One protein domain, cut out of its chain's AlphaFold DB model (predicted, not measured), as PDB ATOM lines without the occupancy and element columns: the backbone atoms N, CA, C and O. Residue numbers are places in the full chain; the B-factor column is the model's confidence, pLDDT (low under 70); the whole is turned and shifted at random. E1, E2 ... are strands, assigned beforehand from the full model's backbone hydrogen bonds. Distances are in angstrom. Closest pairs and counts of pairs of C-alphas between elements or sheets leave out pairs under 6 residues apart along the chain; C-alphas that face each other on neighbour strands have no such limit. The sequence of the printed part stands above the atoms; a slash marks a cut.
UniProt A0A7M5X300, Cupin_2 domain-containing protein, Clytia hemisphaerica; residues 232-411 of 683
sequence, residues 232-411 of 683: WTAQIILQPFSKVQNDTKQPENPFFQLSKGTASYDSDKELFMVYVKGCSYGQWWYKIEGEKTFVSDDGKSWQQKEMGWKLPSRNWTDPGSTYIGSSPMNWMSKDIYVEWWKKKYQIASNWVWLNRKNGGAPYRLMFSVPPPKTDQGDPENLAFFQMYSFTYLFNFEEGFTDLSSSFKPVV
ATOM      1  N   TRP A 232      15.470   8.042  27.146       95.38
ATOM      2  CA  TRP A 232      14.848   8.093  25.832       95.38
ATOM      3  C   TRP A 232      14.076   9.387  25.634       95.38
ATOM      4  O   TRP A 232      13.584   9.990  26.587       95.38
ATOM      5  N   THR A 233      13.960   9.785  24.374       94.12
ATOM      6  CA  THR A 233      13.123  10.895  23.928       94.12
ATOM      7  C   THR A 233      12.259  10.405  22.775       94.12
ATOM      8  O   THR A 233      12.711   9.623  21.943       94.12
ATOM      9  N   ALA A 234      11.000  10.834  22.738       92.62
ATOM     10  CA  ALA A 234      10.085  10.529  21.650       92.62
ATOM     11  C   ALA A 234       9.173  11.717  21.359       92.62
ATOM     12  O   ALA A 234       8.746  12.439  22.267       92.62
ATOM     13  N   GLN A 235       8.820  11.887  20.092       92.12
ATOM     14  CA  GLN A 235       7.723  12.757  19.697       92.12
ATOM     15  C   GLN A 235       6.399  12.005  19.791       92.12
ATOM     16  O   GLN A 235       6.345  10.786  19.616       92.12
ATOM     17  N   ILE A 236       5.332  12.739  20.107       92.62
ATOM     18  CA  ILE A 236       4.027  12.144  20.396       92.62
ATOM     19  C   ILE A 236       2.879  12.886  19.713       92.62
ATOM     20  O   ILE A 236       2.856  14.117  19.673       92.62
ATOM     21  N   ILE A 237       1.901  12.120  19.225       92.62
ATOM     22  CA  ILE A 237       0.562  12.599  18.849       92.62
ATOM     23  C   ILE A 237      -0.443  11.943  19.787       92.62
ATOM     24  O   ILE A 237      -0.420  10.730  19.992       92.62
ATOM     25  N   LEU A 238      -1.326  12.759  20.347       92.44
ATOM     26  CA  LEU A 238      -2.197  12.401  21.455       92.44
ATOM     27  C   LEU A 238      -3.650  12.664  21.063       92.44
ATOM     28  O   LEU A 238      -4.009  13.798  20.735       92.44
ATOM     29  N   GLN A 239      -4.481  11.622  21.085       90.50
ATOM     30  CA  GLN A 239      -5.913  11.717  20.797       90.50
ATOM     31  C   GLN A 239      -6.703  11.695  22.110       90.50
ATOM     32  O   GLN A 239      -6.509  10.798  22.933       90.50
ATOM     33  N   PRO A 240      -7.586  12.673  22.344       86.75
ATOM     34  CA  PRO A 240      -8.242  12.847  23.631       86.75
ATOM     35  C   PRO A 240      -9.349  11.814  23.863       86.75
ATOM     36  O   PRO A 240      -9.834  11.161  22.932       86.75
ATOM     37  N   PHE A 241      -9.798  11.709  25.112       81.62
ATOM     38  CA  PHE A 241     -11.107  11.132  25.423       81.62
ATOM     39  C   PHE A 241     -12.247  12.078  25.013       81.62
ATOM     40  O   PHE A 241     -12.047  13.273  24.772       81.62
ATOM     41  N   SER A 242     -13.471  11.551  24.946       75.50
ATOM     42  CA  SER A 242     -14.673  12.387  24.817       75.50
ATOM     43  C   SER A 242     -14.821  13.303  26.040       75.50
ATOM     44  O   SER A 242     -14.641  12.861  27.173       75.50
ATOM     45  N   LYS A 243     -15.158  14.583  25.829       68.50
ATOM     46  CA  LYS A 243     -15.435  15.517  26.932       68.50
ATOM     47  C   LYS A 243     -16.812  15.212  27.536       68.50
ATOM     48  O   LYS A 243     -17.775  15.061  26.791       68.50
ATOM     49  N   VAL A 244     -16.918  15.210  28.864       63.31
ATOM     50  CA  VAL A 244     -18.208  15.149  29.576       63.31
ATOM     51  C   VAL A 244     -18.999  16.439  29.315       63.31
ATOM     52  O   VAL A 244     -18.468  17.536  29.502       63.31
ATOM     53  N   GLN A 245     -20.260  16.336  28.878       59.19
ATOM     54  CA  GLN A 245     -21.039  17.493  28.401       59.19
ATOM     55  C   GLN A 245     -21.417  18.495  29.502       59.19
ATOM     56  O   GLN A 245     -21.547  19.688  29.229       59.19
ATOM     57  N   ASN A 246     -21.559  18.035  30.748       53.28
ATOM     58  CA  ASN A 246     -21.956  18.882  31.880       53.28
ATOM     59  C   ASN A 246     -20.853  19.845  32.362       53.28
ATOM     60  O   ASN A 246     -21.127  20.722  33.181       53.28
ATOM     61  N   ASP A 247     -19.626  19.728  31.847       57.31
ATOM     62  CA  ASP A 247     -18.548  20.671  32.140       57.31
ATOM     63  C   ASP A 247     -18.479  21.765  31.062       57.31
ATOM     64  O   ASP A 247     -17.902  21.605  29.981       57.31
ATOM     65  N   THR A 248     -19.114  22.903  31.343       51.78
ATOM     66  CA  THR A 248     -19.202  24.040  30.411       51.78
ATOM     67  C   THR A 248     -17.922  24.868  30.342       51.78
ATOM     68  O   THR A 248     -17.748  25.632  29.391       51.78
ATOM     69  N   LYS A 249     -16.986  24.713  31.289       62.81
ATOM     70  CA  LYS A 249     -15.709  25.430  31.227       62.81
ATOM     71  C   LYS A 249     -14.778  24.711  30.257       62.81
ATOM     72  O   LYS A 249     -14.632  23.489  30.291       62.81
ATOM     73  N   GLN A 250     -14.174  25.451  29.328       62.81
ATOM     74  CA  GLN A 250     -13.024  24.918  28.601       62.81
ATOM     75  C   GLN A 250     -11.863  24.824  29.596       62.81
ATOM     76  O   GLN A 250     -11.509  25.848  30.183       62.81
ATOM     77  N   PRO A 251     -11.306  23.628  29.845       66.31
ATOM     78  CA  PRO A 251     -10.136  23.518  30.696       66.31
ATOM     79  C   PRO A 251      -8.948  24.181  29.995       66.31
ATOM     80  O   PRO A 251      -8.804  24.074  28.782       66.31
ATOM     81  N   GLU A 252      -8.076  24.837  30.755       73.12
ATOM     82  CA  GLU A 252      -6.851  25.453  30.216       73.12
ATOM     83  C   GLU A 252      -5.821  24.408  29.744       73.12
ATOM     84  O   GLU A 252      -4.861  24.738  29.046       73.12
ATOM     85  N   ASN A 253      -6.030  23.136  30.105       79.00
ATOM     86  CA  ASN A 253      -5.166  22.013  29.754       79.00
ATOM     87  C   ASN A 253      -5.496  21.402  28.371       79.00
ATOM     88  O   ASN A 253      -6.641  21.451  27.915       79.00
ATOM     89  N   PRO A 254      -4.514  20.775  27.696       83.50
ATOM     90  CA  PRO A 254      -4.700  20.242  26.347       83.50
ATOM     91  C   PRO A 254      -5.351  18.841  26.277       83.50
ATOM     92  O   PRO A 254      -5.412  18.256  25.201       83.50
ATOM     93  N   PHE A 255      -5.883  18.287  27.374       85.00
ATOM     94  CA  PHE A 255      -6.297  16.871  27.433       85.00
ATOM     95  C   PHE A 255      -7.560  16.510  26.633       85.00
ATOM     96  O   PHE A 255      -7.796  15.339  26.350       85.00
ATOM     97  N   PHE A 256      -8.369  17.495  26.230       82.50
ATOM     98  CA  PHE A 256      -9.651  17.276  25.535       82.50
ATOM     99  C   PHE A 256      -9.615  17.628  24.043       82.50
ATOM    100  O   PHE A 256     -10.650  17.873  23.422       82.50
ATOM    101  N   GLN A 257      -8.421  17.666  23.457       86.06
ATOM    102  CA  GLN A 257      -8.209  17.960  22.042       86.06
ATOM    103  C   GLN A 257      -7.053  17.135  21.475       86.06
ATOM    104  O   GLN A 257      -6.210  16.625  22.217       86.06
ATOM    105  N   LEU A 258      -7.004  17.042  20.144       90.81
ATOM    106  CA  LEU A 258      -5.836  16.513  19.448       90.81
ATOM    107  C   LEU A 258      -4.616  17.354  19.827       90.81
ATOM    108  O   LEU A 258      -4.661  18.582  19.740       90.81
ATOM    109  N   SER A 259      -3.550  16.691  20.256       91.94
ATOM    110  CA  SER A 259      -2.345  17.358  20.741       91.94
ATOM    111  C   SER A 259      -1.091  16.731  20.146       91.94
ATOM    112  O   SER A 259      -1.080  15.552  19.788       91.94
ATOM    113  N   LYS A 260      -0.021  17.523  20.058       91.62
ATOM    114  CA  LYS A 260       1.323  17.048  19.713       91.62
ATOM    115  C   LYS A 260       2.331  17.452  20.775       91.62
ATOM    116  O   LYS A 260       2.122  18.438  21.481       91.62
ATOM    117  N   GLY A 261       3.416  16.702  20.901       90.94
ATOM    118  CA  GLY A 261       4.375  16.947  21.966       90.94
ATOM    119  C   GLY A 261       5.681  16.183  21.846       90.94
ATOM    120  O   GLY A 261       5.962  15.521  20.846       90.94
ATOM    121  N   THR A 262       6.459  16.260  22.918       92.44
ATOM    122  CA  THR A 262       7.704  15.517  23.109       92.44
ATOM    123  C   THR A 262       7.747  15.015  24.542       92.44
ATOM    124  O   THR A 262       7.539  15.794  25.471       92.44
ATOM    125  N   ALA A 263       8.009  13.725  24.715       93.88
ATOM    126  CA  ALA A 263       8.224  13.091  26.006       93.88
ATOM    127  C   ALA A 263       9.691  12.669  26.121       93.88
ATOM    128  O   ALA A 263      10.258  12.128  25.175       93.88
ATOM    129  N   SER A 264      10.292  12.923  27.276       94.38
ATOM    130  CA  SER A 264      11.693  12.638  27.565       94.38
ATOM    131  C   SER A 264      11.810  12.026  28.954       94.38
ATOM    132  O   SER A 264      11.173  12.483  29.902       94.38
ATOM    133  N   TYR A 265      12.600  10.971  29.072       95.62
ATOM    134  CA  TYR A 265      12.705  10.147  30.266       95.62
ATOM    135  C   TYR A 265      14.168   9.894  30.612       95.62
ATOM    136  O   TYR A 265      14.966   9.594  29.725       95.62
ATOM    137  N   ASP A 266      14.503   9.972  31.896       95.81
ATOM    138  CA  ASP A 266      15.814   9.634  32.447       95.81
ATOM    139  C   ASP A 266      15.638   8.913  33.788       95.81
ATOM    140  O   ASP A 266      15.366   9.534  34.817       95.81
ATOM    141  N   SER A 267      15.794   7.585  33.784       94.06
ATOM    142  CA  SER A 267      15.670   6.788  35.007       94.06
ATOM    143  C   SER A 267      16.772   7.070  36.016       94.06
ATOM    144  O   SER A 267      16.540   6.910  37.207       94.06
ATOM    145  N   ASP A 268      17.970   7.454  35.564       93.56
ATOM    146  CA  ASP A 268      19.106   7.664  36.467       93.56
ATOM    147  C   ASP A 268      18.947   8.978  37.261       93.56
ATOM    148  O   ASP A 268      19.513   9.115  38.344       93.56
ATOM    149  N   LYS A 269      18.139   9.921  36.753       92.62
ATOM    150  CA  LYS A 269      17.746  11.167  37.440       92.62
ATOM    151  C   LYS A 269      16.328  11.144  38.012       92.62
ATOM    152  O   LYS A 269      15.865  12.171  38.493       92.62
ATOM    153  N   GLU A 270      15.633  10.014  37.903       93.75
ATOM    154  CA  GLU A 270      14.217   9.877  38.256       93.75
ATOM    155  C   GLU A 270      13.327  10.973  37.644       93.75
ATOM    156  O   GLU A 270      12.454  11.541  38.305       93.75
ATOM    157  N   LEU A 271      13.567  11.277  36.365       93.69
ATOM    158  CA  LEU A 271      12.982  12.422  35.680       93.69
ATOM    159  C   LEU A 271      12.151  11.985  34.471       93.69
ATOM    160  O   LEU A 271      12.619  11.248  33.602       93.69
ATOM    161  N   PHE A 272      10.926  12.495  34.380       94.56
ATOM    162  CA  PHE A 272      10.096  12.401  33.183       94.56
ATOM    163  C   PHE A 272       9.543  13.777  32.833       94.56
ATOM    164  O   PHE A 272       8.867  14.409  33.641       94.56
ATOM    165  N   MET A 273       9.840  14.250  31.630       93.56
ATOM    166  CA  MET A 273       9.414  15.552  31.136       93.56
ATOM    167  C   MET A 273       8.533  15.377  29.915       93.56
ATOM    168  O   MET A 273       8.860  14.610  29.011       93.56
ATOM    169  N   VAL A 274       7.442  16.130  29.857       92.88
ATOM    170  CA  VAL A 274       6.582  16.168  28.681       92.88
ATOM    171  C   VAL A 274       6.263  17.600  28.327       92.88
ATOM    172  O   VAL A 274       5.735  18.340  29.148       92.88
ATOM    173  N   TYR A 275       6.533  17.970  27.086       91.38
ATOM    174  CA  TYR A 275       5.942  19.142  26.465       91.38
ATOM    175  C   TYR A 275       4.754  18.694  25.622       91.38
ATOM    176  O   TYR A 275       4.882  17.777  24.810       91.38
ATOM    177  N   VAL A 276       3.608  19.346  25.785       91.44
ATOM    178  CA  VAL A 276       2.420  19.076  24.981       91.44
ATOM    179  C   VAL A 276       1.733  20.371  24.585       91.44
ATOM    180  O   VAL A 276       1.561  21.289  25.386       91.44
ATOM    181  N   LYS A 277       1.314  20.431  23.326       90.06
ATOM    182  CA  LYS A 277       0.582  21.543  22.740       90.06
ATOM    183  C   LYS A 277      -0.688  21.023  22.088       90.06
ATOM    184  O   LYS A 277      -0.631  20.167  21.202       90.06
ATOM    185  N   GLY A 278      -1.820  21.568  22.516       90.31
ATOM    186  CA  GLY A 278      -3.101  21.318  21.877       90.31
ATOM    187  C   GLY A 278      -3.175  21.974  20.502       90.31
ATOM    188  O   GLY A 278      -2.589  23.033  20.266       90.31
ATOM    189  N   CYS A 279      -3.895  21.344  19.576       89.31
ATOM    190  CA  CYS A 279      -4.082  21.883  18.233       89.31
ATOM    191  C   CYS A 279      -4.918  23.172  18.195       89.31
ATOM    192  O   CYS A 279      -4.750  23.969  17.275       89.31
ATOM    193  N   SER A 280      -5.781  23.388  19.186       86.94
ATOM    194  CA  SER A 280      -6.677  24.542  19.279       86.94
ATOM    195  C   SER A 280      -6.313  25.486  20.427       86.94
ATOM    196  O   SER A 280      -6.429  26.698  20.274       86.94
ATOM    197  N   TYR A 281      -5.894  24.962  21.580       86.62
ATOM    198  CA  TYR A 281      -5.575  25.766  22.766       86.62
ATOM    199  C   TYR A 281      -4.602  25.050  23.708       86.62
ATOM    200  O   TYR A 281      -4.486  23.831  23.675       86.62
ATOM    201  N   GLY A 282      -3.951  25.805  24.595       86.00
ATOM    202  CA  GLY A 282      -3.115  25.261  25.668       86.00
ATOM    203  C   GLY A 282      -1.759  24.720  25.201       86.00
ATOM    204  O   GLY A 282      -1.641  23.954  24.245       86.00
ATOM    205  N   GLN A 283      -0.710  25.100  25.924       88.69
ATOM    206  CA  GLN A 283       0.607  24.473  25.848       88.69
ATOM    207  C   GLN A 283       1.143  24.306  27.265       88.69
ATOM    208  O   GLN A 283       1.072  25.240  28.059       88.69
ATOM    209  N   TRP A 284       1.550  23.096  27.613       89.75
ATOM    210  CA  TRP A 284       1.881  22.740  28.983       89.75
ATOM    211  C   TRP A 284       3.160  21.907  28.986       89.75
ATOM    212  O   TRP A 284       3.368  21.038  28.134       89.75
ATOM    213  N   TRP A 285       4.000  22.174  29.973       91.69
ATOM    214  CA  TRP A 285       5.144  21.368  30.341       91.69
ATOM    215  C   TRP A 285       4.817  20.644  31.636       91.69
ATOM    216  O   TRP A 285       4.407  21.257  32.619       91.69
ATOM    217  N   TYR A 286       5.026  19.338  31.633       91.62
ATOM    218  CA  TYR A 286       4.919  18.475  32.794       91.62
ATOM    219  C   TYR A 286       6.310  17.976  33.143       91.62
ATOM    220  O   TYR A 286       7.083  17.600  32.263       91.62
ATOM    221  N   LYS A 287       6.623  17.960  34.433       92.62
ATOM    222  CA  LYS A 287       7.851  17.377  34.963       92.62
ATOM    223  C   LYS A 287       7.496  16.506  36.157       92.62
ATOM    224  O   LYS A 287       6.931  17.004  37.125       92.62
ATOM    225  N   ILE A 288       7.835  15.228  36.085       92.19
ATOM    226  CA  ILE A 288       7.811  14.297  37.210       92.19
ATOM    227  C   ILE A 288       9.253  14.118  37.671       92.19
ATOM    228  O   ILE A 288      10.103  13.747  36.867       92.19
ATOM    229  N   GLU A 289       9.517  14.410  38.939       90.94
ATOM    230  CA  GLU A 289      10.828  14.282  39.577       90.94
ATOM    231  C   GLU A 289      10.641  13.506  40.888       90.94
ATOM    232  O   GLU A 289      10.085  14.030  41.862       90.94
ATOM    233  N   GLY A 290      11.016  12.225  40.880       86.06
ATOM    234  CA  GLY A 290      10.639  11.276  41.931       86.06
ATOM    235  C   GLY A 290       9.113  11.133  42.043       86.06
ATOM    236  O   GLY A 290       8.446  10.714  41.097       86.06
ATOM    237  N   GLU A 291       8.550  11.509  43.196       84.25
ATOM    238  CA  GLU A 291       7.097  11.509  43.466       84.25
ATOM    239  C   GLU A 291       6.432  12.886  43.277       84.25
ATOM    240  O   GLU A 291       5.242  13.057  43.543       84.25
ATOM    241  N   LYS A 292       7.191  13.907  42.858       90.25
ATOM    242  CA  LYS A 292       6.675  15.273  42.700       90.25
ATOM    243  C   LYS A 292       6.320  15.546  41.250       90.25
ATOM    244  O   LYS A 292       7.107  15.269  40.349       90.25
ATOM    245  N   THR A 293       5.171  16.178  41.036       91.31
ATOM    246  CA  THR A 293       4.754  16.662  39.718       91.31
ATOM    247  C   THR A 293       4.800  18.184  39.674       91.31
ATOM    248  O   THR A 293       4.358  18.868  40.598       91.31
ATOM    249  N   PHE A 294       5.327  18.722  38.583       92.38
ATOM    250  CA  PHE A 294       5.373  20.147  38.300       92.38
ATOM    251  C   PHE A 294       4.739  20.421  36.945       92.38
ATOM    252  O   PHE A 294       4.871  19.628  36.011       92.38
ATOM    253  N   VAL A 295       4.078  21.566  36.854       90.69
ATOM    254  CA  VAL A 295       3.415  22.053  35.652       90.69
ATOM    255  C   VAL A 295       3.902  23.465  35.350       90.69
ATOM    256  O   VAL A 295       4.101  24.262  36.266       90.69
ATOM    257  N   SER A 296       4.084  23.775  34.073       89.19
ATOM    258  CA  SER A 296       4.375  25.120  33.578       89.19
ATOM    259  C   SER A 296       3.620  25.362  32.269       89.19
ATOM    260  O   SER A 296       3.485  24.447  31.463       89.19
ATOM    261  N   ASP A 297       3.114  26.572  32.051       86.56
ATOM    262  CA  ASP A 297       2.419  27.012  30.828       86.56
ATOM    263  C   ASP A 297       3.300  27.897  29.918       86.56
ATOM    264  O   ASP A 297       2.977  28.139  28.750       86.56
ATOM    265  N   ASP A 298       4.450  28.342  30.432       83.69
ATOM    266  CA  ASP A 298       5.449  29.176  29.755       83.69
ATOM    267  C   ASP A 298       6.832  28.497  29.619       83.69
ATOM    268  O   ASP A 298       7.749  29.065  29.017       83.69
ATOM    269  N   GLY A 299       6.991  27.300  30.193       82.94
ATOM    270  CA  GLY A 299       8.240  26.537  30.281       82.94
ATOM    271  C   GLY A 299       9.243  27.074  31.311       82.94
ATOM    272  O   GLY A 299      10.290  26.466  31.523       82.94
ATOM    273  N   LYS A 300       8.951  28.202  31.968       83.25
ATOM    274  CA  LYS A 300       9.877  28.927  32.857       83.25
ATOM    275  C   LYS A 300       9.404  28.900  34.302       83.25
ATOM    276  O   LYS A 300      10.193  28.667  35.216       83.25
ATOM    277  N   SER A 301       8.116  29.133  34.502       87.75
ATOM    278  CA  SER A 301       7.452  29.238  35.789       87.75
ATOM    279  C   SER A 301       6.842  27.887  36.138       87.75
ATOM    280  O   SER A 301       5.808  27.497  35.602       87.75
ATOM    281  N   TRP A 302       7.508  27.152  37.027       90.50
ATOM    282  CA  TRP A 302       7.087  25.814  37.434       90.50
ATOM    283  C   TRP A 302       6.308  25.863  38.740       90.50
ATOM    284  O   TRP A 302       6.812  26.313  39.769       90.50
ATOM    285  N   GLN A 303       5.087  25.348  38.701       92.06
ATOM    286  CA  GLN A 303       4.236  25.175  39.867       92.06
ATOM    287  C   GLN A 303       4.206  23.699  40.234       92.06
ATOM    288  O   GLN A 303       3.898  22.850  39.397       92.06
ATOM    289  N   GLN A 304       4.520  23.376  41.487       92.88
ATOM    290  CA  GLN A 304       4.297  22.024  41.985       92.88
ATOM    291  C   GLN A 304       2.786  21.783  42.071       92.88
ATOM    292  O   GLN A 304       2.066  22.569  42.686       92.88
ATOM    293  N   LYS A 305       2.315  20.690  41.472       87.56
ATOM    294  CA  LYS A 305       0.912  20.280  41.509       87.56
ATOM    295  C   LYS A 305       0.826  18.854  42.025       87.56
ATOM    296  O   LYS A 305       1.525  17.966  41.550       87.56
ATOM    297  N   GLU A 306      -0.044  18.623  42.997       84.25
ATOM    298  CA  GLU A 306      -0.274  17.286  43.535       84.25
ATOM    299  C   GLU A 306      -1.177  16.493  42.579       84.25
ATOM    300  O   GLU A 306      -2.404  16.484  42.685       84.25
ATOM    301  N   MET A 307      -0.559  15.882  41.567       82.12
ATOM    302  CA  MET A 307      -1.251  15.039  40.580       82.12
ATOM    303  C   MET A 307      -1.209  13.557  40.967       82.12
ATOM    304  O   MET A 307      -1.922  12.750  40.382       82.12
ATOM    305  N   GLY A 308      -0.372  13.203  41.950       81.75
ATOM    306  CA  GLY A 308      -0.118  11.828  42.377       81.75
ATOM    307  C   GLY A 308       0.742  11.027  41.397       81.75
ATOM    308  O   GLY A 308       1.023   9.869  41.667       81.75
ATOM    309  N   TRP A 309       1.158  11.609  40.270       86.94
ATOM    310  CA  TRP A 309       1.883  10.894  39.225       86.94
ATOM    311  C   TRP A 309       3.271  10.471  39.688       86.94
ATOM    312  O   TRP A 309       4.044  11.290  40.186       86.94
ATOM    313  N   LYS A 310       3.595   9.202  39.447       85.31
ATOM    314  CA  LYS A 310       4.920   8.640  39.686       85.31
ATOM    315  C   LYS A 310       5.701   8.531  38.388       85.31
ATOM    316  O   LYS A 310       5.139   8.550  37.289       85.31
ATOM    317  N   LEU A 311       7.015   8.402  38.526       87.62
ATOM    318  CA  LEU A 311       7.891   8.121  37.403       87.62
ATOM    319  C   LEU A 311       7.444   6.821  36.702       87.62
ATOM    320  O   LEU A 311       7.327   5.787  37.365       87.62
ATOM    321  N   PRO A 312       7.209   6.828  35.376       87.75
ATOM    322  CA  PRO A 312       6.774   5.628  34.679       87.75
ATOM    323  C   PRO A 312       7.862   4.546  34.706       87.75
ATOM    324  O   PRO A 312       9.056   4.820  34.547       87.75
ATOM    325  N   SER A 313       7.436   3.290  34.867       87.56
ATOM    326  CA  SER A 313       8.315   2.123  34.756       87.56
ATOM    327  C   SER A 313       8.945   2.039  33.363       87.56
ATOM    328  O   SER A 313       8.344   2.439  32.368       87.56
ATOM    329  N   ARG A 314      10.138   1.443  33.269       89.94
ATOM    330  CA  ARG A 314      10.767   1.075  31.986       89.94
ATOM    331  C   ARG A 314      10.194  -0.211  31.392       89.94
ATOM    332  O   ARG A 314      10.436  -0.501  30.225       89.94
ATOM    333  N   ASN A 315       9.487  -1.008  32.188       88.12
ATOM    334  CA  ASN A 315       8.886  -2.255  31.736       88.12
ATOM    335  C   ASN A 315       7.411  -2.037  31.394       88.12
ATOM    336  O   ASN A 315       6.547  -2.172  32.257       88.12
ATOM    337  N   TRP A 316       7.121  -1.668  30.147       86.88
ATOM    338  CA  TRP A 316       5.735  -1.431  29.721       86.88
ATOM    339  C   TRP A 316       4.986  -2.735  29.423       86.88
ATOM    340  O   TRP A 316       3.759  -2.747  29.483       86.88
ATOM    341  N   THR A 317       5.717  -3.831  29.203       86.31
ATOM    342  CA  THR A 317       5.211  -5.198  29.005       86.31
ATOM    343  C   THR A 317       5.559  -6.084  30.205       86.31
ATOM    344  O   THR A 317       6.177  -7.139  30.063       86.31
ATOM    345  N   ASP A 318       5.244  -5.605  31.408       80.25
ATOM    346  CA  ASP A 318       5.464  -6.311  32.675       80.25
ATOM    347  C   ASP A 318       4.859  -7.739  32.704       80.25
ATOM    348  O   ASP A 318       4.111  -8.117  31.799       80.25
ATOM    349  N   PRO A 319       5.136  -8.563  33.736       72.06
ATOM    350  CA  PRO A 319       4.626  -9.938  33.808       72.06
ATOM    351  C   PRO A 319       3.094 -10.096  33.750       72.06
ATOM    352  O   PRO A 319       2.619 -11.214  33.576       72.06
ATOM    353  N   GLY A 320       2.314  -9.018  33.901       78.25
ATOM    354  CA  GLY A 320       0.858  -9.019  33.721       78.25
ATOM    355  C   GLY A 320       0.407  -8.809  32.269       78.25
ATOM    356  O   GLY A 320      -0.797  -8.753  32.003       78.25
ATOM    357  N   SER A 321       1.356  -8.674  31.342       86.81
ATOM    358  CA  SER A 321       1.122  -8.415  29.924       86.81
ATOM    359  C   SER A 321       1.137  -9.705  29.108       86.81
ATOM    360  O   SER A 321       2.000 -10.564  29.282       86.81
ATOM    361  N   THR A 322       0.224  -9.808  28.149       89.81
ATOM    362  CA  THR A 322       0.128 -10.935  27.222       89.81
ATOM    363  C   THR A 322       0.539 -10.483  25.828       89.81
ATOM    364  O   THR A 322      -0.073  -9.578  25.256       89.81
ATOM    365  N   TYR A 323       1.558 -11.130  25.269       92.50
ATOM    366  CA  TYR A 323       1.900 -11.006  23.855       92.50
ATOM    367  C   TYR A 323       0.889 -11.787  23.015       92.50
ATOM    368  O   TYR A 323       0.668 -12.972  23.264       92.50
ATOM    369  N   ILE A 324       0.278 -11.126  22.035       93.12
ATOM    370  CA  ILE A 324      -0.747 -11.738  21.178       93.12
ATOM    371  C   ILE A 324      -0.161 -12.201  19.852       93.12
ATOM    372  O   ILE A 324      -0.545 -13.241  19.327       93.12
ATOM    373  N   GLY A 325       0.768 -11.430  19.306       93.81
ATOM    374  CA  GLY A 325       1.355 -11.685  18.003       93.81
ATOM    375  C   GLY A 325       1.981 -10.424  17.438       93.81
ATOM    376  O   GLY A 325       2.076  -9.390  18.104       93.81
ATOM    377  N   SER A 326       2.412 -10.502  16.191       93.44
ATOM    378  CA  SER A 326       2.979  -9.368  15.475       93.44
ATOM    379  C   SER A 326       2.366  -9.217  14.087       93.44
ATOM    380  O   SER A 326       1.938 -10.185  13.465       93.44
ATOM    381  N   SER A 327       2.295  -7.987  13.594       92.06
ATOM    382  CA  SER A 327       1.875  -7.690  12.223       92.06
ATOM    383  C   SER A 327       2.410  -6.324  11.807       92.06
ATOM    384  O   SER A 327       2.792  -5.526  12.672       92.06
ATOM    385  N   PRO A 328       2.380  -5.976  10.508       90.38
ATOM    386  CA  PRO A 328       2.380  -4.571  10.127       90.38
ATOM    387  C   PRO A 328       1.242  -3.852  10.853       90.38
ATOM    388  O   PRO A 328       0.219  -4.474  11.149       90.38
ATOM    389  N   MET A 329       1.406  -2.567  11.149       85.19
ATOM    390  CA  MET A 329       0.358  -1.821  11.849       85.19
ATOM    391  C   MET A 329      -0.930  -1.736  11.024       85.19
ATOM    392  O   MET A 329      -2.025  -1.963  11.519       85.19
ATOM    393  N   ASN A 330      -0.769  -1.399   9.750       86.94
ATOM    394  CA  ASN A 330      -1.820  -1.273   8.756       86.94
ATOM    395  C   ASN A 330      -1.161  -1.319   7.370       86.94
ATOM    396  O   ASN A 330       0.030  -1.620   7.227       86.94
ATOM    397  N   TRP A 331      -1.932  -1.022   6.332       80.38
ATOM    398  CA  TRP A 331      -1.442  -1.076   4.960       80.38
ATOM    399  C   TRP A 331      -0.398  -0.002   4.616       80.38
ATOM    400  O   TRP A 331       0.346  -0.201   3.654       80.38
ATOM    401  N   MET A 332      -0.329   1.113   5.361       75.31
ATOM    402  CA  MET A 332       0.519   2.251   4.991       75.31
ATOM    403  C   MET A 332       1.992   1.877   5.030       75.31
ATOM    404  O   MET A 332       2.681   2.021   4.025       75.31
ATOM    405  N   SER A 333       2.477   1.333   6.143       71.62
ATOM    406  CA  SER A 333       3.880   0.948   6.248       71.62
ATOM    407  C   SER A 333       4.031  -0.496   6.670       71.62
ATOM    408  O   SER A 333       3.935  -0.854   7.844       71.62
ATOM    409  N   LYS A 334       4.368  -1.327   5.680       69.88
ATOM    410  CA  LYS A 334       4.836  -2.700   5.903       69.88
ATOM    411  C   LYS A 334       6.121  -2.742   6.736       69.88
ATOM    412  O   LYS A 334       6.428  -3.777   7.322       69.88
ATOM    413  N   ASP A 335       6.860  -1.632   6.793       74.38
ATOM    414  CA  ASP A 335       8.085  -1.517   7.576       74.38
ATOM    415  C   ASP A 335       7.832  -1.257   9.058       74.38
ATOM    416  O   ASP A 335       8.654  -1.654   9.888       74.38
ATOM    417  N   ILE A 336       6.683  -0.674   9.399       83.12
ATOM    418  CA  ILE A 336       6.223  -0.535  10.779       83.12
ATOM    419  C   ILE A 336       5.550  -1.845  11.185       83.12
ATOM    420  O   ILE A 336       4.328  -2.007  11.165       83.12
ATOM    421  N   TYR A 337       6.403  -2.807  11.524       88.88
ATOM    422  CA  TYR A 337       6.019  -4.112  12.036       88.88
ATOM    423  C   TYR A 337       6.060  -4.088  13.562       88.88
ATOM    424  O   TYR A 337       7.109  -3.824  14.160       88.88
ATOM    425  N   VAL A 338       4.916  -4.333  14.190       92.69
ATOM    426  CA  VAL A 338       4.723  -4.131  15.625       92.69
ATOM    427  C   VAL A 338       4.319  -5.410  16.335       92.69
ATOM    428  O   VAL A 338       3.634  -6.269  15.783       92.69
ATOM    429  N   GLU A 339       4.740  -5.520  17.586       94.19
ATOM    430  CA  GLU A 339       4.260  -6.514  18.535       94.19
ATOM    431  C   GLU A 339       3.015  -5.995  19.237       94.19
ATOM    432  O   GLU A 339       3.014  -4.868  19.727       94.19
ATOM    433  N   TRP A 340       1.981  -6.825  19.304       93.88
ATOM    434  CA  TRP A 340       0.701  -6.514  19.919       93.88
ATOM    435  C   TRP A 340       0.675  -7.089  21.328       93.88
ATOM    436  O   TRP A 340       0.641  -8.309  21.512       93.88
ATOM    437  N   TRP A 341       0.690  -6.206  22.319       92.38
ATOM    438  CA  TRP A 341       0.653  -6.571  23.727       92.38
ATOM    439  C   TRP A 341      -0.617  -6.051  24.374       92.38
ATOM    440  O   TRP A 341      -0.982  -4.896  24.156       92.38
ATOM    441  N   LYS A 342      -1.250  -6.880  25.206       88.38
ATOM    442  CA  LYS A 342      -2.385  -6.473  26.042       88.38
ATOM    443  C   LYS A 342      -2.081  -6.613  27.526       88.38
ATOM    444  O   LYS A 342      -1.340  -7.516  27.906       88.38
ATOM    445  N   LYS A 343      -2.672  -5.766  28.371       82.06
ATOM    446  CA  LYS A 343      -2.483  -5.791  29.837       82.06
ATOM    447  C   LYS A 343      -3.813  -5.997  30.561       82.06
ATOM    448  O   LYS A 343      -4.842  -5.479  30.125       82.06
ATOM    449  N   LYS A 344      -3.806  -6.774  31.652       70.00
ATOM    450  CA  LYS A 344      -5.020  -7.089  32.429       70.00
ATOM    451  C   LYS A 344      -5.607  -5.833  33.089       70.00
ATOM    452  O   LYS A 344      -4.872  -5.005  33.617       70.00
ATOM    453  N   TYR A 345      -6.939  -5.720  33.052       56.69
ATOM    454  CA  TYR A 345      -7.722  -4.567  33.517       56.69
ATOM    455  C   TYR A 345      -7.472  -4.190  34.995       56.69
ATOM    456  O   TYR A 345      -7.210  -5.066  35.819       56.69
ATOM    457  N   GLN A 346      -7.663  -2.892  35.292       53.31
ATOM    458  CA  GLN A 346      -7.458  -2.123  36.545       53.31
ATOM    459  C   GLN A 346      -6.117  -1.407  36.737       53.31
ATOM    460  O   GLN A 346      -5.953  -0.725  37.742       53.31
ATOM    461  N   ILE A 347      -5.184  -1.495  35.787       49.34
ATOM    462  CA  ILE A 347      -3.861  -0.875  35.951       49.34
ATOM    463  C   ILE A 347      -3.420  -0.183  34.653       49.34
ATOM    464  O   ILE A 347      -2.296  -0.392  34.247       49.34
ATOM    465  N   ALA A 348      -4.304   0.578  33.982       52.66
ATOM    466  CA  ALA A 348      -4.188   1.343  32.707       52.66
ATOM    467  C   ALA A 348      -3.721   0.619  31.403       52.66
ATOM    468  O   ALA A 348      -3.870  -0.594  31.321       52.66
ATOM    469  N   SER A 349      -3.269   1.370  30.369       56.66
ATOM    470  CA  SER A 349      -3.142   1.024  28.923       56.66
ATOM    471  C   SER A 349      -3.466  -0.427  28.553       56.66
ATOM    472  O   SER A 349      -2.668  -1.339  28.776       56.66
ATOM    473  N   ASN A 350      -4.606  -0.631  27.906       78.19
ATOM    474  CA  ASN A 350      -5.092  -1.956  27.539       78.19
ATOM    475  C   ASN A 350      -4.250  -2.591  26.445       78.19
ATOM    476  O   ASN A 350      -4.098  -3.810  26.441       78.19
ATOM    477  N   TRP A 351      -3.694  -1.762  25.558       88.50
ATOM    478  CA  TRP A 351      -2.850  -2.211  24.464       88.50
ATOM    479  C   TRP A 351      -1.601  -1.356  24.318       88.50
ATOM    480  O   TRP A 351      -1.645  -0.124  24.395       88.50
ATOM    481  N   VAL A 352      -0.492  -2.043  24.057       91.62
ATOM    482  CA  VAL A 352       0.817  -1.469  23.766       91.62
ATOM    483  C   VAL A 352       1.319  -2.095  22.471       91.62
ATOM    484  O   VAL A 352       1.343  -3.319  22.335       91.62
ATOM    485  N   TRP A 353       1.743  -1.257  21.526       93.50
ATOM    486  CA  TRP A 353       2.390  -1.713  20.301       93.50
ATOM    487  C   TRP A 353       3.861  -1.328  20.312       93.50
ATOM    488  O   TRP A 353       4.192  -0.143  20.405       93.50
ATOM    489  N   LEU A 354       4.735  -2.327  20.194       93.12
ATOM    490  CA  LEU A 354       6.185  -2.131  20.184       93.12
ATOM    491  C   LEU A 354       6.740  -2.354  18.779       93.12
ATOM    492  O   LEU A 354       6.524  -3.407  18.185       93.12
ATOM    493  N   ASN A 355       7.472  -1.380  18.242       91.12
ATOM    494  CA  ASN A 355       8.117  -1.474  16.940       91.12
ATOM    495  C   ASN A 355       9.257  -2.492  16.985       91.12
ATOM    496  O   ASN A 355      10.290  -2.275  17.620       91.12
ATOM    497  N   ARG A 356       9.087  -3.595  16.258       88.88
ATOM    498  CA  ARG A 356      10.030  -4.710  16.262       88.88
ATOM    499  C   ARG A 356      11.356  -4.351  15.586       88.88
ATOM    500  O   ARG A 356      12.409  -4.776  16.055       88.88
ATOM    501  N   LYS A 357      11.329  -3.545  14.517       84.75
ATOM    502  CA  LYS A 357      12.546  -3.117  13.802       84.75
ATOM    503  C   LYS A 357      13.380  -2.140  14.625       84.75
ATOM    504  O   LYS A 357      14.600  -2.250  14.623       84.75
ATOM    505  N   ASN A 358      12.737  -1.246  15.379       83.31
ATOM    506  CA  ASN A 358      13.420  -0.335  16.305       83.31
ATOM    507  C   ASN A 358      13.654  -0.986  17.682       83.31
ATOM    508  O   ASN A 358      13.438  -0.381  18.731       83.31
ATOM    509  N   GLY A 359      14.001  -2.278  17.667       83.50
ATOM    510  CA  GLY A 359      14.316  -3.066  18.850       83.50
ATOM    511  C   GLY A 359      13.304  -2.915  19.983       83.50
ATOM    512  O   GLY A 359      13.734  -2.707  21.103       83.50
ATOM    513  N   GLY A 360      11.998  -2.950  19.722       87.06
ATOM    514  CA  GLY A 360      10.955  -2.892  20.751       87.06
ATOM    515  C   GLY A 360      10.603  -1.492  21.271       87.06
ATOM    516  O   GLY A 360       9.983  -1.394  22.326       87.06
ATOM    517  N   ALA A 361      10.983  -0.414  20.578       90.50
ATOM    518  CA  ALA A 361      10.551   0.939  20.937       90.50
ATOM    519  C   ALA A 361       9.008   1.063  20.930       90.50
ATOM    520  O   ALA A 361       8.372   0.548  20.005       90.50
ATOM    521  N   PRO A 362       8.379   1.753  21.900       91.75
ATOM    522  CA  PRO A 362       6.946   2.004  21.879       91.75
ATOM    523  C   PRO A 362       6.564   2.795  20.643       91.75
ATOM    524  O   PRO A 362       7.219   3.774  20.293       91.75
ATOM    525  N   TYR A 363       5.486   2.369  20.004       91.62
ATOM    526  CA  TYR A 363       4.950   3.030  18.825       91.62
ATOM    527  C   TYR A 363       3.529   3.539  19.053       91.62
ATOM    528  O   TYR A 363       3.143   4.588  18.542       91.62
ATOM    529  N   ARG A 364       2.729   2.803  19.831       91.94
ATOM    530  CA  ARG A 364       1.325   3.140  20.052       91.94
ATOM    531  C   ARG A 364       0.844   2.671  21.416       91.94
ATOM    532  O   ARG A 364       1.272   1.613  21.877       91.94
ATOM    533  N   LEU A 365      -0.061   3.430  22.025       91.00
ATOM    534  CA  LEU A 365      -0.741   3.101  23.278       91.00
ATOM    535  C   LEU A 365      -2.240   3.352  23.126       91.00
ATOM    536  O   LEU A 365      -2.638   4.349  22.522       91.00
ATOM    537  N   MET A 366      -3.051   2.483  23.724       88.38
ATOM    538  CA  MET A 366      -4.503   2.638  23.808       88.38
ATOM    539  C   MET A 366      -4.969   2.428  25.244       88.38
ATOM    540  O   MET A 366      -4.592   1.449  25.893       88.38
ATOM    541  N   PHE A 367      -5.831   3.321  25.718       82.38
ATOM    542  CA  PHE A 367      -6.385   3.291  27.066       82.38
ATOM    543  C   PHE A 367      -7.895   3.090  27.001       82.38
ATOM    544  O   PHE A 367      -8.601   3.857  26.351       82.38
ATOM    545  N   SER A 368      -8.403   2.059  27.682       73.56
ATOM    546  CA  SER A 368      -9.842   1.801  27.732       73.56
ATOM    547  C   SER A 368     -10.547   2.449  28.910       73.56
ATOM    548  O   SER A 368     -11.709   2.122  29.110       73.56
ATOM    549  N   VAL A 369      -9.871   3.244  29.735       74.62
ATOM    550  CA  VAL A 369     -10.465   3.901  30.903       74.62
ATOM    551  C   VAL A 369      -9.970   5.340  30.902       74.62
ATOM    552  O   VAL A 369      -8.748   5.525  30.844       74.62
ATOM    553  N   PRO A 370     -10.873   6.341  30.947       74.75
ATOM    554  CA  PRO A 370     -10.451   7.727  31.048       74.75
ATOM    555  C   PRO A 370      -9.734   7.945  32.387       74.75
ATOM    556  O   PRO A 370      -9.878   7.136  33.311       74.75
ATOM    557  N   PRO A 371      -8.974   9.037  32.532       75.75
ATOM    558  CA  PRO A 371      -8.360   9.349  33.810       75.75
ATOM    559  C   PRO A 371      -9.443   9.542  34.892       75.75
ATOM    560  O   PRO A 371     -10.532  10.042  34.591       75.75
ATOM    561  N   PRO A 372      -9.171   9.176  36.160       70.69
ATOM    562  CA  PRO A 372     -10.142   9.303  37.250       70.69
ATOM    563  C   PRO A 372     -10.596  10.749  37.493       70.69
ATOM    564  O   PRO A 372     -11.676  10.966  38.043       70.69
ATOM    565  N   LYS A 373      -9.793  11.743  37.086       74.38
ATOM    566  CA  LYS A 373     -10.182  13.158  37.036       74.38
ATOM    567  C   LYS A 373      -9.647  13.829  35.777       74.38
ATOM    568  O   LYS A 373      -8.703  13.353  35.154       74.38
ATOM    569  N   THR A 374     -10.206  14.990  35.447       74.19
ATOM    570  CA  THR A 374      -9.851  15.785  34.258       74.19
ATOM    571  C   THR A 374      -8.404  16.281  34.240       74.19
ATOM    572  O   THR A 374      -7.930  16.743  33.205       74.19
ATOM    573  N   ASP A 375      -7.693  16.188  35.360       73.19
ATOM    574  CA  ASP A 375      -6.298  16.583  35.512       73.19
ATOM    575  C   ASP A 375      -5.460  15.589  36.334       73.19
ATOM    576  O   ASP A 375      -4.353  15.933  36.741       73.19
ATOM    577  N   GLN A 376      -5.952  14.372  36.585       78.00
ATOM    578  CA  GLN A 376      -5.215  13.343  37.327       78.00
ATOM    579  C   GLN A 376      -5.383  11.984  36.646       78.00
ATOM    580  O   GLN A 376      -6.431  11.354  36.775       78.00
ATOM    581  N   GLY A 377      -4.347  11.539  35.932       73.81
ATOM    582  CA  GLY A 377      -4.180  10.146  35.512       73.81
ATOM    583  C   GLY A 377      -3.766   9.224  36.664       73.81
ATOM    584  O   GLY A 377      -3.416   9.692  37.748       73.81
ATOM    585  N   ASP A 378      -3.801   7.920  36.413       74.62
ATOM    586  CA  ASP A 378      -3.445   6.848  37.340       74.62
ATOM    587  C   ASP A 378      -1.931   6.851  37.629       74.62
ATOM    588  O   ASP A 378      -1.130   6.615  36.716       74.62
ATOM    589  N   PRO A 379      -1.520   7.096  38.888       70.44
ATOM    590  CA  PRO A 379      -0.124   7.085  39.322       70.44
ATOM    591  C   PRO A 379       0.673   5.840  38.945       70.44
ATOM    592  O   PRO A 379       1.879   5.940  38.726       70.44
ATOM    593  N   GLU A 380       0.022   4.680  38.902       68.06
ATOM    594  CA  GLU A 380       0.690   3.390  38.737       68.06
ATOM    595  C   GLU A 380       0.836   2.990  37.268       68.06
ATOM    596  O   GLU A 380       1.550   2.032  36.957       68.06
ATOM    597  N   ASN A 381       0.207   3.716  36.336       68.75
ATOM    598  CA  ASN A 381       0.356   3.387  34.928       68.75
ATOM    599  C   ASN A 381       0.306   4.586  33.982       68.75
ATOM    600  O   ASN A 381      -0.760   5.045  33.571       68.75
ATOM    601  N   LEU A 382       1.502   4.980  33.528       84.75
ATOM    602  CA  LEU A 382       1.696   5.892  32.400       84.75
ATOM    603  C   LEU A 382       0.797   7.131  32.518       84.75
ATOM    604  O   LEU A 382       0.174   7.547  31.543       84.75
ATOM    605  N   ALA A 383       0.743   7.703  33.726       86.62
ATOM    606  CA  ALA A 383      -0.285   8.639  34.175       86.62
ATOM    607  C   ALA A 383      -0.559   9.788  33.194       86.62
ATOM    608  O   ALA A 383      -1.709  10.121  32.920       86.62
ATOM    609  N   PHE A 384       0.499  10.359  32.612       90.62
ATOM    610  CA  PHE A 384       0.367  11.387  31.584       90.62
ATOM    611  C   PHE A 384      -0.337  10.867  30.318       90.62
ATOM    612  O   PHE A 384      -1.246  11.515  29.803       90.62
ATOM    613  N   PHE A 385       0.074   9.708  29.799       90.88
ATOM    614  CA  PHE A 385      -0.485   9.141  28.570       90.88
ATOM    615  C   PHE A 385      -1.937   8.695  28.757       90.88
ATOM    616  O   PHE A 385      -2.727   8.857  27.833       90.88
ATOM    617  N   GLN A 386      -2.314   8.233  29.954       86.56
ATOM    618  CA  GLN A 386      -3.705   7.907  30.285       86.56
ATOM    619  C   GLN A 386      -4.624   9.138  30.294       86.56
ATOM    620  O   GLN A 386      -5.837   8.993  30.343       86.56
ATOM    621  N   MET A 387      -4.106  10.365  30.208       86.19
ATOM    622  CA  MET A 387      -4.970  11.527  29.964       86.19
ATOM    623  C   MET A 387      -5.597  11.507  28.559       86.19
ATOM    624  O   MET A 387      -6.519  12.272  28.281       86.19
ATOM    625  N   TYR A 388      -5.117  10.624  27.681       88.31
ATOM    626  CA  TYR A 388      -5.518  10.486  26.290       88.31
ATOM    627  C   TYR A 388      -6.000   9.063  26.012       88.31
ATOM    628  O   TYR A 388      -5.508   8.090  26.583       88.31
ATOM    629  N   SER A 389      -6.962   8.932  25.101       85.31
ATOM    630  CA  SER A 389      -7.483   7.623  24.700       85.31
ATOM    631  C   SER A 389      -6.463   6.859  23.860       85.31
ATOM    632  O   SER A 389      -6.387   5.626  23.914       85.31
ATOM    633  N   PHE A 390      -5.640   7.602  23.117       89.25
ATOM    634  CA  PHE A 390      -4.661   7.054  22.197       89.25
ATOM    635  C   PHE A 390      -3.404   7.900  22.118       89.25
ATOM    636  O   PHE A 390      -3.467   9.129  22.071       89.25
ATOM    637  N   THR A 391      -2.260   7.236  22.024       92.12
ATOM    638  CA  THR A 391      -0.965   7.888  21.820       92.12
ATOM    639  C   THR A 391      -0.213   7.194  20.697       92.12
ATOM    640  O   THR A 391      -0.065   5.977  20.727       92.12
ATOM    641  N   TYR A 392       0.307   7.966  19.747       92.50
ATOM    642  CA  TYR A 392       1.371   7.535  18.843       92.50
ATOM    643  C   TYR A 392       2.697   8.087  19.350       92.50
ATOM    644  O   TYR A 392       2.777   9.279  19.642       92.50
ATOM    645  N   LEU A 393       3.715   7.234  19.433       92.62
ATOM    646  CA  LEU A 393       5.091   7.601  19.742       92.62
ATOM    647  C   LEU A 393       5.947   7.320  18.507       92.62
ATOM    648  O   LEU A 393       5.921   6.223  17.955       92.62
ATOM    649  N   PHE A 394       6.692   8.317  18.058       89.31
ATOM    650  CA  PHE A 394       7.537   8.235  16.870       89.31
ATOM    651  C   PHE A 394       8.815   9.042  17.092       89.31
ATOM    652  O   PHE A 394       8.934   9.757  18.089       89.31
ATOM    653  N   ASN A 395       9.798   8.870  16.201       88.88
ATOM    654  CA  ASN A 395      11.151   9.399  16.402       88.88
ATOM    655  C   ASN A 395      11.685   9.047  17.805       88.88
ATOM    656  O   ASN A 395      12.165   9.897  18.547       88.88
ATOM    657  N   PHE A 396      11.493   7.782  18.199       91.06
ATOM    658  CA  PHE A 396      11.953   7.268  19.483       91.06
ATOM    659  C   PHE A 396      13.463   7.034  19.422       91.06
ATOM    660  O   PHE A 396      13.924   6.166  18.675       91.06
ATOM    661  N   GLU A 397      14.201   7.774  20.239       91.75
ATOM    662  CA  GLU A 397      15.661   7.765  20.284       91.75
ATOM    663  C   GLU A 397      16.163   7.463  21.699       91.75
ATOM    664  O   GLU A 397      15.563   7.879  22.695       91.75
ATOM    665  N   GLU A 398      17.280   6.737  21.797       92.62
ATOM    666  CA  GLU A 398      17.985   6.564  23.069       92.62
ATOM    667  C   GLU A 398      18.729   7.861  23.413       92.62
ATOM    668  O   GLU A 398      19.548   8.346  22.634       92.62
ATOM    669  N   GLY A 399      18.449   8.420  24.589       92.31
ATOM    670  CA  GLY A 399      18.999   9.698  25.034       92.31
ATOM    671  C   GLY A 399      17.956  10.605  25.680       92.31
ATOM    672  O   GLY A 399      16.759  10.502  25.420       92.31
ATOM    673  N   PHE A 400      18.414  11.498  26.552       92.25
ATOM    674  CA  PHE A 400      17.553  12.425  27.281       92.25
ATOM    675  C   PHE A 400      17.638  13.836  26.698       92.25
ATOM    676  O   PHE A 400      18.723  14.412  26.603       92.25
ATOM    677  N   THR A 401      16.482  14.414  26.385       88.88
ATOM    678  CA  THR A 401      16.347  15.828  26.023       88.88
ATOM    679  C   THR A 401      15.748  16.606  27.191       88.88
ATOM    680  O   THR A 401      14.654  16.285  27.653       88.88
ATOM    681  N   ASP A 402      16.441  17.646  27.659       86.06
ATOM    682  CA  ASP A 402      15.903  18.556  28.673       86.06
ATOM    683  C   ASP A 402      14.928  19.555  28.033       86.06
ATOM    684  O   ASP A 402      15.313  20.410  27.228       86.06
ATOM    685  N   LEU A 403      13.658  19.452  28.422       82.25
ATOM    686  CA  LEU A 403      12.563  20.247  27.870       82.25
ATOM    687  C   LEU A 403      12.322  21.570  28.628       82.25
ATOM    688  O   LEU A 403      11.386  22.291  28.291       82.25
ATOM    689  N   SER A 404      13.134  21.903  29.644       73.50
ATOM    690  CA  SER A 404      12.957  23.091  30.504       73.50
ATOM    691  C   SER A 404      13.337  24.422  29.848       73.50
ATOM    692  O   SER A 404      12.846  25.472  30.246       73.50
ATOM    693  N   SER A 405      14.234  24.407  28.862       59.94
ATOM    694  CA  SER A 405      14.797  25.630  28.262       59.94
ATOM    695  C   SER A 405      14.902  25.586  26.738       59.94
ATOM    696  O   SER A 405      15.147  26.613  26.102       59.94
ATOM    697  N   SER A 406      14.690  24.419  26.128       52.62
ATOM    698  CA  SER A 406      14.860  24.213  24.697       52.62
ATOM    699  C   SER A 406      13.509  24.221  23.976       52.62
ATOM    700  O   SER A 406      12.860  23.203  23.772       52.62
ATOM    701  N   PHE A 407      13.092  25.403  23.515       48.19
ATOM    702  CA  PHE A 407      12.262  25.477  22.315       48.19
ATOM    703  C   PHE A 407      13.208  25.655  21.133       48.19
ATOM    704  O   PHE A 407      13.470  26.764  20.673       48.19
ATOM    705  N   LYS A 408      13.739  24.550  20.622       46.81
ATOM    706  CA  LYS A 408      13.737  24.470  19.170       46.81
ATOM    707  C   LYS A 408      12.416  23.785  18.859       46.81
ATOM    708  O   LYS A 408      12.224  22.685  19.377       46.81
ATOM    709  N   PRO A 409      11.489  24.408  18.105       44.09
ATOM    710  CA  PRO A 409      10.470  23.597  17.467       44.09
ATOM    711  C   PRO A 409      11.283  22.528  16.754       44.09
ATOM    712  O   PRO A 409      12.158  22.872  15.950       44.09
ATOM    713  N   VAL A 410      11.136  21.269  17.171       46.81
ATOM    714  CA  VAL A 410      11.736  20.179  16.413       46.81
ATOM    715  C   VAL A 410      11.275  20.460  14.995       46.81
ATOM    716  O   VAL A 410      10.080  20.713  14.800       46.81
ATOM    717  N   VAL A 411      12.228  20.604  14.068       45.78
ATOM    718  CA  VAL A 411      11.913  20.702  12.640       45.78
ATOM    719  C   VAL A 411      10.815  19.677  12.428       45.78
ATOM    720  O   VAL A 411      10.997  18.545  12.863       45.78
TER     721      VAL A 411
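Overview. This is residues 232 to 411 of the 683 residues of the protein "Cupin_2 domain-containing protein" of Clytia hemisphaerica (UniProt A0A7M5X300). One broad, twisted sheet of ten strands curls into a trough, with E1 and E10 side by side in its middle. The long link of residues 367 to 387 lies over the hollow face, and that of residues 297 to 320 runs from one edge strand, E5, to the other, E6. The printed part has 180 residues, with no named helix and ten strands, E1 to E10 along the chain; the class is all strand, though the strands hold 74 residues, under half. The sheet's order is E5, E4, E3, E2, E1, E10, E9, E8, E7, E6, all antiparallel. The whole is compact and rounded, with a radius of gyration of the C-alphas of 15.9 A and spans of 43 by 38 by 31 A.

Arrangement. E1, residues 232 to 240, and E2, residues 259 to 266, are a hairpin; N 234 and O 263 are 2.9 A apart. E3, residues 271 to 278, is the antiparallel neighbour of E2, with N 262 and O 275 at 2.9 A. E4, residues 283 to 289, follows, with N 274 and O 286 at 2.8 A. E5, residues 292 to 296, is an edge strand, with N 287 and O 294 at 2.9 A. E1 to E5 form a meander, each strand the antiparallel neighbour of the one before. A second meander runs from E6, residues 321 to 328, the other edge strand, through E7, residues 337 to 343, E8, residues 351 to 355, and E9, residues 361 to 366, to E10, residues 388 to 398. Its pairs include N 324 and O 340 at 2.9 A, N 339 and O 354 at 2.8 A, N 353 and O 364 at 2.9 A, and N 393 and O 363 at 2.8 A. E1 and E10 are antiparallel at 162 degrees, with N 237 and O 392 at 3.0 A. E5 and E6 are apart.

Along the chain. E1 begins at C-alpha 232, (14.848, 8.093, 25.832), measures 23.7 A and bends by 56 degrees at residue 235. E2 measures 22.9 A, E3 23.0 A and E6 20.2 A. E10 measures 24.0 A, bends by 68 degrees at residue 395 and ends at C-alpha 398, (17.985, 6.564, 23.069).

Size, cuts and confidence. The C-alphas farthest apart, of Ser 301 and Gly 325, are 45.0 A apart. The printed part has no cut. The links E1 to E2, E5 to E6 and E9 to E10 are long. The mean pLDDT of the printed part is 83.1; residues 243 to 251, 334, 345 to 349, 380 to 381 and 405 to 411 are under 70.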